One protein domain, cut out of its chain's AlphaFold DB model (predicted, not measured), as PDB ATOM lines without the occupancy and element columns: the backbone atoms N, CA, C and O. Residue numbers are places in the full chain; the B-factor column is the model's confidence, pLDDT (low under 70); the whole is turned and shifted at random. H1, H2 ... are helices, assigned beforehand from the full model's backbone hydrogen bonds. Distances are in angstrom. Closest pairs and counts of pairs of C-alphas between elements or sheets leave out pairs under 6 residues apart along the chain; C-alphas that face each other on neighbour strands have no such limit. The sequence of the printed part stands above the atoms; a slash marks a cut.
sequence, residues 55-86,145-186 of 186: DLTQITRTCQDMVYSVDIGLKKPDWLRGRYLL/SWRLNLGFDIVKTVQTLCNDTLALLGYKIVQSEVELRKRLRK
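Overview. This is residues 55 to 86 and 145 to 186 of the 186 residues of the protein "Sulfotransferase" of Pangasius sp. VGB-2018 (UniProt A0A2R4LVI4). One long helix, H1, makes one side of a loose helical body, and H3 and H4 meet it as a right-angled corner: H4 runs beside H1, while H3 reaches away from it toward two short helices, H2 and H5, at the far end. At the other end, past H1, residues 76 to 86 form a loop that folds back before the cut. The printed part has 74 residues with five named helices, in the order H1, H2, H3, H4, H5, and no named strand; its class is all helix. It is loose, with a radius of gyration of the C-alphas of 14.8 A, and the C-alphas span 45 by 31 by 18 A.

Along the chain. H1, residues 56 to 75, is the longest helix; it begins at C-alpha 56 (38.761, 44.041, -41.446), and its first and last C-alphas are 28.4 A apart. After the cut comes H2, residues 146 to 149. H3, residues 152 to 161, begins at C-alpha 152 (52.368, 39.870, -34.539) and is 14.3 A long. H4, residues 163 to 169, is 10.1 A long. H5, residues 177 to 181, ends at C-alpha 181 (56.040, 32.331, -29.890).

Arrangement. H1 touches H4 with residues 63 to 70 alone; the closest C-alphas are those of Val 67 and Thr 165, 5.3 A apart. The two run the same way at a tilt of 35.2 degrees, only just steep. H1 touches H3 with residues 59 to 63 alone, the closest C-alphas being those of Thr 60 and Leu 161 at 5.9 A. They run the same way at a steep tilt of 56 degrees. H3 and H4 are about perpendicular, at 85 degrees, and close but not clearly touching; their closest C-alphas, Gln 159 and Leu 166, are 7.4 A apart. H3 and H5 are also close but not clearly touching, with the C-alphas of Phe 152 and Glu 177 closest at 5.8 A. H2 and H5 only just touch, with 3 pairs of C-alphas within 8 A, the closest those of Arg 147 and Leu 180 at 6.0 A. H1 and H5 are apart, and so are H2 and H4. In H1, H3, H4 and H5 every O i to N i+4 pair is within hydrogen-bond range; H2 is too short for such a pair, and its 1 pair of O i and N i+3 is within range.

Size, cuts and confidence. The two C-alphas farthest apart, those of Trp 79 and Val 178, are 44.9 A from each other. Residues 87 to 144 are not printed, and C-alphas 86 and 145 are 22.4 A apart across this cut, which lies in the link from H1 to H2. The links from H2 to H3 and from H3 to H4 are tight, and that from H4 to H5 is short. The mean pLDDT of the printed part is 89.7; residues 183 to 186, which end the chain, are under 70.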
ATOM      1  N   ASP A  55      40.324  41.857 -45.190       83.19
ATOM      2  CA  ASP A  55      39.103  42.639 -44.990       83.19
ATOM      3  C   ASP A  55      38.739  42.679 -43.497       83.19
ATOM      4  O   ASP A  55      38.211  41.721 -42.923       83.19
ATOM      5  N   LEU A  56      39.030  43.815 -42.864       87.00
ATOM      6  CA  LEU A  56      38.761  44.041 -41.446       87.00
ATOM      7  C   LEU A  56      37.265  43.959 -41.124       87.00
ATOM      8  O   LEU A  56      36.904  43.525 -40.031       87.00
ATOM      9  N   THR A  57      36.388  44.306 -42.072       89.12
ATOM     10  CA  THR A  57      34.935  44.252 -41.862       89.12
ATOM     11  C   THR A  57      34.449  42.810 -41.736       89.12
ATOM     12  O   THR A  57      33.628  42.499 -40.869       89.12
ATOM     13  N   GLN A  58      35.020  41.901 -42.532       89.88
ATOM     14  CA  GLN A  58      34.735  40.472 -42.450       89.88
ATOM     15  C   GLN A  58      35.206  39.882 -41.113       89.88
ATOM     16  O   GLN A  58      34.488  39.074 -40.515       89.88
ATOM     17  N   ILE A  59      36.378  40.302 -40.618       91.12
ATOM     18  CA  ILE A  59      36.888  39.875 -39.306       91.12
ATOM     19  C   ILE A  59      35.939  40.331 -38.201       91.12
ATOM     20  O   ILE A  59      35.486  39.504 -37.410       91.12
ATOM     21  N   THR A  60      35.594  41.619 -38.168       93.44
ATOM     22  CA  THR A  60      34.694  42.172 -37.149       93.44
ATOM     23  C   THR A  60      33.350  41.454 -37.144       93.44
ATOM     24  O   THR A  60      32.894  41.030 -36.084       93.44
ATOM     25  N   ARG A  61      32.748  41.239 -38.320       94.31
ATOM     26  CA  ARG A  61      31.479  40.514 -38.440       94.31
ATOM     27  C   ARG A  61      31.584  39.087 -37.909       94.31
ATOM     28  O   ARG A  61      30.751  38.663 -37.120       94.31
ATOM     29  N   THR A  62      32.647  38.373 -38.273       94.12
ATOM     30  CA  THR A  62      32.884  37.006 -37.786       94.12
ATOM     31  C   THR A  62      33.007  36.970 -36.261       94.12
ATOM     32  O   THR A  62      32.465  36.078 -35.611       94.12
ATOM     33  N   CYS A  63      33.690  37.949 -35.670       95.00
ATOM     34  CA  CYS A  63      33.863  38.039 -34.224       95.00
ATOM     35  C   CYS A  63      32.553  38.361 -33.492       95.00
ATOM     36  O   CYS A  63      32.283  37.772 -32.442       95.00
ATOM     37  N   GLN A  64      31.704  39.210 -34.073       95.62
ATOM     38  CA  GLN A  64      30.353  39.479 -33.572       95.62
ATOM     39  C   GLN A  64      29.451  38.241 -33.663       95.62
ATOM     40  O   GLN A  64      28.800  37.885 -32.680       95.62
ATOM     41  N   ASP A  65      29.472  37.535 -34.797       95.44
ATOM     42  CA  ASP A  65      28.710  36.297 -34.997       95.44
ATOM     43  C   ASP A  65      29.128  35.214 -33.983       95.44
ATOM     44  O   ASP A  65      28.284  34.494 -33.436       95.44
ATOM     45  N   MET A  66      30.430  35.122 -33.678       94.62
ATOM     46  CA  MET A  66      30.948  34.237 -32.632       94.62
ATOM     47  C   MET A  66      30.450  34.635 -31.243       94.62
ATOM     48  O   MET A  66      29.987  33.762 -30.512       94.62
ATOM     49  N   VAL A  67      30.516  35.920 -30.879       95.69
ATOM     50  CA  VAL A  67      30.014  36.404 -29.580       95.69
ATOM     51  C   VAL A  67      28.543  36.057 -29.421       95.69
ATOM     52  O   VAL A  67      28.180  35.444 -28.425       95.69
ATOM     53  N   TYR A  68      27.716  36.368 -30.420       94.69
ATOM     54  CA  TYR A  68      26.286  36.070 -30.392       94.69
ATOM     55  C   TYR A  68      26.011  34.569 -30.217       94.69
ATOM     56  O   TYR A  68      25.231  34.163 -29.353       94.69
ATOM     57  N   SER A  69      26.699  33.729 -30.995       92.81
ATOM     58  CA  SER A  69      26.522  32.273 -30.945       92.81
ATOM     59  C   SER A  69      26.938  31.683 -29.594       92.81
ATOM     60  O   SER A  69      26.241  30.836 -29.035       92.81
ATOM     61  N   VAL A  70      28.077  32.133 -29.061       93.62
ATOM     62  CA  VAL A  70      28.619  31.656 -27.783       93.62
ATOM     63  C   VAL A  70      27.776  32.162 -26.618       93.62
ATOM     64  O   VAL A  70      27.454  31.375 -25.734       93.62
ATOM     65  N   ASP A  71      27.365  33.428 -26.626       93.94
ATOM     66  CA  ASP A  71      26.525  34.026 -25.586       93.94
ATOM     67  C   ASP A  71      25.197  33.269 -25.429       93.94
ATOM     68  O   ASP A  71      24.833  32.875 -24.320       93.94
ATOM     69  N   ILE A  72      24.519  32.952 -26.538       93.56
ATOM     70  CA  ILE A  72      23.300  32.130 -26.512       93.56
ATOM     71  C   ILE A  72      23.594  30.724 -25.975       93.56
ATOM     72  O   ILE A  72      22.860  30.215 -25.122       93.56
ATOM     73  N   GLY A  73      24.682  30.108 -26.447       92.50
ATOM     74  CA  GLY A  73      25.119  28.788 -25.998       92.50
ATOM     75  C   GLY A  73      25.439  28.722 -24.501       92.50
ATOM     76  O   GLY A  73      25.166  27.706 -23.859       92.50
ATOM     77  N   LEU A  74      25.975  29.804 -23.928       91.44
ATOM     78  CA  LEU A  74      26.307  29.924 -22.506       91.44
ATOM     79  C   LEU A  74      25.082  30.244 -21.645       91.44
ATOM     80  O   LEU A  74      24.919  29.638 -20.584       91.44
ATOM     81  N   LYS A  75      24.199  31.136 -22.109       92.88
ATOM     82  CA  LYS A  75      22.947  31.489 -21.416       92.88
ATOM     83  C   LYS A  75      21.982  30.313 -21.310       92.88
ATOM     84  O   LYS A  75      21.188  30.279 -20.375       92.88
ATOM     85  N   LYS A  76      22.055  29.353 -22.241       92.81
ATOM     86  CA  LYS A  76      21.236  28.127 -22.252       92.81
ATOM     87  C   LYS A  76      19.749  28.436 -21.998       92.81
ATOM     88  O   LYS A  76      19.198  27.977 -20.986       92.81
ATOM     89  N   PRO A  77      19.098  29.210 -22.893       95.69
ATOM     90  CA  PRO A  77      17.658  29.449 -22.806       95.69
ATOM     91  C   PRO A  77      16.899  28.118 -22.749       95.69
ATOM     92  O   PRO A  77      17.439  27.083 -23.142       95.69
ATOM     93  N   ASP A  78      15.651  28.118 -22.279       96.12
ATOM     94  CA  ASP A  78      14.915  26.871 -22.015       96.12
ATOM     95  C   ASP A  78      14.843  25.948 -23.236       96.12
ATOM     96  O   ASP A  78      14.998  24.736 -23.116       96.12
ATOM     97  N   TRP A  79      14.723  26.522 -24.436       94.69
ATOM     98  CA  TRP A  79      14.762  25.756 -25.675       94.69
ATOM     99  C   TRP A  79      16.164  25.215 -26.013       94.69
ATOM    100  O   TRP A  79      16.271  24.268 -26.768       94.69
ATOM    101  N   LEU A  80      17.271  25.736 -25.507       94.56
ATOM    102  CA  LEU A  80      18.606  25.213 -25.830       94.56
ATOM    103  C   LEU A  80      19.162  24.284 -24.739       94.56
ATOM    104  O   LEU A  80      20.113  23.531 -24.969       94.56
ATOM    105  N   ARG A  81      18.567  24.320 -23.543       93.00
ATOM    106  CA  ARG A  81      19.012  23.548 -22.382       93.00
ATOM    107  C   ARG A  81      19.019  22.046 -22.687       93.00
ATOM    108  O   ARG A  81      18.033  21.493 -23.156       93.00
ATOM    109  N   GLY A  82      20.161  21.400 -22.445       91.25
ATOM    110  CA  GLY A  82      20.359  19.969 -22.715       91.25
ATOM    111  C   GLY A  82      20.468  19.595 -24.199       91.25
ATOM    112  O   GLY A  82      20.715  18.437 -24.500       91.25
ATOM    113  N   ARG A  83      20.326  20.553 -25.126       93.19
ATOM    114  CA  ARG A  83      20.384  20.321 -26.584       93.19
ATOM    115  C   ARG A  83      21.634  20.896 -27.248       93.19
ATOM    116  O   ARG A  83      21.858  20.674 -28.432       93.19
ATOM    117  N   TYR A  84      22.455  21.617 -26.487       94.19
ATOM    118  CA  TYR A  84      23.686  22.234 -26.964       94.19
ATOM    119  C   TYR A  84      24.878  21.930 -26.064       94.19
ATOM    120  O   TYR A  84      24.816  22.116 -24.845       94.19
ATOM    121  N   LEU A  85      25.981  21.537 -26.699       93.31
ATOM    122  CA  LEU A  85      27.279  21.337 -26.073       93.31
ATOM    123  C   LEU A  85      28.316  22.224 -26.767       93.31
ATOM    124  O   LEU A  85      28.616  22.044 -27.946       93.31
ATOM    125  N   LEU A  86      28.884  23.172 -26.020       92.12
ATOM    126  CA  LEU A  86      29.981  24.007 -26.500       92.12
ATOM    127  C   LEU A  86      31.306  23.251 -26.356       92.12
ATOM    128  O   LEU A  86      31.777  23.034 -25.240       92.12
ATOM    129  N   SER A 145      49.610  26.065 -34.144       85.06
ATOM    130  CA  SER A 145      50.418  26.324 -35.344       85.06
ATOM    131  C   SER A 145      50.272  27.744 -35.903       85.06
ATOM    132  O   SER A 145      51.224  28.281 -36.473       85.06
ATOM    133  N   TRP A 146      49.122  28.396 -35.716       87.31
ATOM    134  CA  TRP A 146      48.900  29.774 -36.165       87.31
ATOM    135  C   TRP A 146      49.868  30.769 -35.508       87.31
ATOM    136  O   TRP A 146      50.274  31.727 -36.156       87.31
ATOM    137  N   ARG A 147      50.324  30.502 -34.274       88.38
ATOM    138  CA  ARG A 147      51.285  31.349 -33.541       88.38
ATOM    139  C   ARG A 147      52.648  31.433 -34.220       88.38
ATOM    140  O   ARG A 147      53.394  32.382 -34.006       88.38
ATOM    141  N   LEU A 148      52.997  30.410 -34.997       86.06
ATOM    142  CA  LEU A 148      54.268  30.345 -35.712       86.06
ATOM    143  C   LEU A 148      54.184  30.972 -37.106       86.06
ATOM    144  O   LEU A 148      55.212  31.382 -37.642       86.06
ATOM    145  N   ASN A 149      52.980  31.040 -37.676       84.69
ATOM    146  CA  ASN A 149      52.767  31.422 -39.068       84.69
ATOM    147  C   ASN A 149      52.188  32.832 -39.241       84.69
ATOM    148  O   ASN A 149      52.323  33.387 -40.323       84.69
ATOM    149  N   LEU A 150      51.536  33.401 -38.223       85.56
ATOM    150  CA  LEU A 150      50.968  34.749 -38.287       85.56
ATOM    151  C   LEU A 150      51.931  35.794 -37.718       85.56
ATOM    152  O   LEU A 150      52.533  35.587 -36.663       85.56
ATOM    153  N   GLY A 151      52.026  36.932 -38.409       88.12
ATOM    154  CA  GLY A 151      52.728  38.121 -37.930       88.12
ATOM    155  C   GLY A 151      52.058  38.722 -36.693       88.12
ATOM    156  O   GLY A 151      50.835  38.658 -36.527       88.12
ATOM    157  N   PHE A 152      52.863  39.295 -35.794       89.00
ATOM    158  CA  PHE A 152      52.368  39.870 -34.539       89.00
ATOM    159  C   PHE A 152      51.468  41.102 -34.759       89.00
ATOM    160  O   PHE A 152      50.542  41.338 -33.986       89.00
ATOM    161  N   ASP A 153      51.683  41.851 -35.837       87.81
ATOM    162  CA  ASP A 153      50.854  42.969 -36.300       87.81
ATOM    163  C   ASP A 153      49.407  42.541 -36.618       87.81
ATOM    164  O   ASP A 153      48.441  43.172 -36.169       87.81
ATOM    165  N   ILE A 154      49.246  41.411 -37.314       87.62
ATOM    166  CA  ILE A 154      47.938  40.819 -37.614       87.62
ATOM    167  C   ILE A 154      47.272  40.364 -36.317       87.62
ATOM    168  O   ILE A 154      46.102  40.665 -36.081       87.62
ATOM    169  N   VAL A 155      48.025  39.687 -35.444       90.81
ATOM    170  CA  VAL A 155      47.519  39.239 -34.139       90.81
ATOM    171  C   VAL A 155      47.035  40.427 -33.312       90.81
ATOM    172  O   VAL A 155      45.925  40.387 -32.787       90.81
ATOM    173  N   LYS A 156      47.803  41.518 -33.248       91.69
ATOM    174  CA  LYS A 156      47.410  42.745 -32.544       91.69
ATOM    175  C   LYS A 156      46.125  43.347 -33.117       91.69
ATOM    176  O   LYS A 156      45.249  43.756 -32.354       91.69
ATOM    177  N   THR A 157      45.983  43.356 -34.441       91.38
ATOM    178  CA  THR A 157      44.774  43.848 -35.116       91.38
ATOM    179  C   THR A 157      43.554  43.002 -34.750       91.38
ATOM    180  O   THR A 157      42.539  43.540 -34.315       91.38
ATOM    181  N   VAL A 158      43.664  41.671 -34.824       92.81
ATOM    182  CA  VAL A 158      42.579  40.747 -34.454       92.81
ATOM    183  C   VAL A 158      42.229  40.856 -32.969       92.81
ATOM    184  O   VAL A 158      41.053  40.922 -32.633       92.81
ATOM    185  N   GLN A 159      43.224  40.936 -32.077       93.81
ATOM    186  CA  GLN A 159      42.992  41.134 -30.640       93.81
ATOM    187  C   GLN A 159      42.224  42.426 -30.353       93.81
ATOM    188  O   GLN A 159      41.404  42.456 -29.443       93.81
ATOM    189  N   THR A 160      42.468  43.473 -31.143       93.25
ATOM    190  CA  THR A 160      41.767  44.755 -31.013       93.25
ATOM    191  C   THR A 160      40.318  44.647 -31.491       93.25
ATOM    192  O   THR A 160      39.410  45.089 -30.798       93.25
ATOM    193  N   LEU A 161      40.088  44.034 -32.656       93.94
ATOM    194  CA  LEU A 161      38.750  43.909 -33.250       93.94
ATOM    195  C   LEU A 161      37.855  42.892 -32.529       93.94
ATOM    196  O   LEU A 161      36.638  43.047 -32.517       93.94
ATOM    197  N   CYS A 162      38.450  41.847 -31.959       95.06
ATOM    198  CA  CYS A 162      37.751  40.681 -31.420       95.06
ATOM    199  C   CYS A 162      37.979  40.505 -29.915       95.06
ATOM    200  O   CYS A 162      37.903  39.386 -29.409       95.06
ATOM    201  N   ASN A 163      38.282  41.595 -29.204       95.38
ATOM    202  CA  ASN A 163      38.585  41.573 -27.773       95.38
ATOM    203  C   ASN A 163      37.481  40.871 -26.964       95.38
ATOM    204  O   ASN A 163      37.758  39.943 -26.206       95.38
ATOM    205  N   ASP A 164      36.222  41.240 -27.211       94.31
ATOM    206  CA  ASP A 164      35.064  40.668 -26.519       94.31
ATOM    207  C   ASP A 164      34.931  39.164 -26.781       94.31
ATOM    208  O   ASP A 164      34.709  38.379 -25.859       94.31
ATOM    209  N   THR A 165      35.135  38.735 -28.032       94.94
ATOM    210  CA  THR A 165      35.112  37.320 -28.422       94.94
ATOM    211  C   THR A 165      36.202  36.531 -27.702       94.94
ATOM    212  O   THR A 165      35.949  35.439 -27.187       94.94
ATOM    213  N   LEU A 166      37.422  37.077 -27.658       93.94
ATOM    214  CA  LEU A 166      38.565  36.435 -27.014       93.94
ATOM    215  C   LEU A 166      38.357  36.325 -25.503       93.94
ATOM    216  O   LEU A 166      38.587  35.252 -24.944       93.94
ATOM    217  N   ALA A 167      37.864  37.385 -24.861       93.38
ATOM    218  CA  ALA A 167      37.543  37.388 -23.439       93.38
ATOM    219  C   ALA A 167      36.437  36.372 -23.102       93.38
ATOM    220  O   ALA A 167      36.607  35.567 -22.186       93.38
ATOM    221  N   LEU A 168      35.352  36.344 -23.885       93.00
ATOM    222  CA  LEU A 168      34.219  35.432 -23.688       93.00
ATOM    223  C   LEU A 168      34.627  33.954 -23.789       93.00
ATOM    224  O   LEU A 168      34.148  33.117 -23.027       93.00
ATOM    225  N   LEU A 169      35.533  33.626 -24.713       90.75
ATOM    226  CA  LEU A 169      36.037  32.263 -24.921       90.75
ATOM    227  C   LEU A 169      37.237  31.900 -24.023       90.75
ATOM    228  O   LEU A 169      37.706  30.754 -24.049       90.75
ATOM    229  N   GLY A 170      37.725  32.849 -23.217       90.69
ATOM    230  CA  GLY A 170      38.830  32.660 -22.277       90.69
ATOM    231  C   GLY A 170      40.214  32.593 -22.933       90.69
ATOM    232  O   GLY A 170      41.106  31.913 -22.418       90.69
ATOM    233  N   TYR A 171      40.403  33.248 -24.080       90.75
ATOM    234  CA  TYR A 171      41.710  33.381 -24.723       90.75
ATOM    235  C   TYR A 171      42.530  34.505 -24.077       90.75
ATOM    236  O   TYR A 171      42.024  35.582 -23.775       90.75
ATOM    237  N   LYS A 172      43.829  34.252 -23.879       90.31
ATOM    238  CA  LYS A 172      44.768  35.232 -23.316       90.31
ATOM    239  C   LYS A 172      45.269  36.168 -24.417       90.31
ATOM    240  O   LYS A 172      45.736  35.692 -25.451       90.31
ATOM    241  N   ILE A 173      45.201  37.473 -24.159       91.94
ATOM    242  CA  ILE A 173      45.781  38.506 -25.021       91.94
ATOM    243  C   ILE A 173      47.299  38.477 -24.876       91.94
ATOM    244  O   ILE A 173      47.825  38.498 -23.767       91.94
ATOM    245  N   VAL A 174      47.986  38.450 -26.009       91.88
ATOM    246  CA  VAL A 174      49.441  38.439 -26.114       91.88
ATOM    247  C   VAL A 174      49.945  39.866 -26.326       91.88
ATOM    248  O   VAL A 174      49.434  40.582 -27.190       91.88
ATOM    249  N   GLN A 175      50.965  40.267 -25.565       90.25
ATOM    250  CA  GLN A 175      51.500  41.635 -25.559       90.25
ATOM    251  C   GLN A 175      52.797  41.796 -26.360       90.25
ATOM    252  O   GLN A 175      53.180  42.915 -26.696       90.25
ATOM    253  N   SER A 176      53.486  40.700 -26.683       91.31
ATOM    254  CA  SER A 176      54.743  40.739 -27.438       91.31
ATOM    255  C   SER A 176      54.895  39.553 -28.384       91.31
ATOM    256  O   SER A 176      54.333  38.482 -28.156       91.31
ATOM    257  N   GLU A 177      55.725  39.706 -29.419       88.75
ATOM    258  CA  GLU A 177      56.054  38.590 -30.308       88.75
ATOM    259  C   GLU A 177      56.722  37.435 -29.545       88.75
ATOM    260  O   GLU A 177      56.401  36.271 -29.777       88.75
ATOM    261  N   VAL A 178      57.581  37.734 -28.566       89.56
ATOM    262  CA  VAL A 178      58.216  36.709 -27.722       89.56
ATOM    263  C   VAL A 178      57.165  35.877 -26.984       89.56
ATOM    264  O   VAL A 178      57.255  34.650 -26.936       89.56
ATOM    265  N   GLU A 179      56.136  36.528 -26.442       88.50
ATOM    266  CA  GLU A 179      55.021  35.852 -25.784       88.50
ATOM    267  C   GLU A 179      54.152  35.060 -26.776       88.50
ATOM    268  O   GLU A 179      53.707  33.960 -26.442       88.50
ATOM    269  N   LEU A 180      53.969  35.550 -28.009       87.81
ATOM    270  CA  LEU A 180      53.240  34.835 -29.065       87.81
ATOM    271  C   LEU A 180      53.908  33.494 -29.383       87.81
ATOM    272  O   LEU A 180      53.231  32.461 -29.446       87.81
ATOM    273  N   ARG A 181      55.236  33.517 -29.558       87.88
ATOM    274  CA  ARG A 181      56.040  32.331 -29.890       87.88
ATOM    275  C   ARG A 181      56.207  31.386 -28.705       87.88
ATOM    276  O   ARG A 181      56.424  30.190 -28.902       87.88
ATOM    277  N   LYS A 182      56.105  31.890 -27.473       83.75
ATOM    278  CA  LYS A 182      56.158  31.053 -26.277       83.75
ATOM    279  C   LYS A 182      54.887  30.215 -26.180       83.75
ATOM    280  O   LYS A 182      53.766  30.714 -26.273       83.75
ATOM    281  N   ARG A 183      55.058  28.920 -25.914       68.06
ATOM    282  CA  ARG A 183      53.930  28.053 -25.575       68.06
ATOM    283  C   ARG A 183      53.330  28.527 -24.254       68.06
ATOM    284  O   ARG A 183      53.956  28.383 -23.201       68.06
ATOM    285  N   LEU A 184      52.136  29.114 -24.308       62.06
ATOM    286  CA  LEU A 184      51.388  29.438 -23.102       62.06
ATOM    287  C   LEU A 184      50.955  28.114 -22.474       62.06
ATOM    288  O   LEU A 184      50.140  27.391 -23.042       62.06
ATOM    289  N   ARG A 185      51.511  27.777 -21.307       54.03
ATOM    290  CA  ARG A 185      50.914  26.733 -20.472       54.03
ATOM    291  C   ARG A 185      49.524  27.244 -20.072       54.03
ATOM    292  O   ARG A 185      49.417  28.350 -19.530       54.03
ATOM    293  N   LYS A 186      48.485  26.508 -20.479       49.47
ATOM    294  CA  LYS A 186      47.108  26.747 -20.035       49.47
ATOM    295  C   LYS A 186      47.037  26.555 -18.529       49.47
ATOM    296  O   LYS A 186      47.626  25.559 -18.055       49.47
TER     297      LYS A 186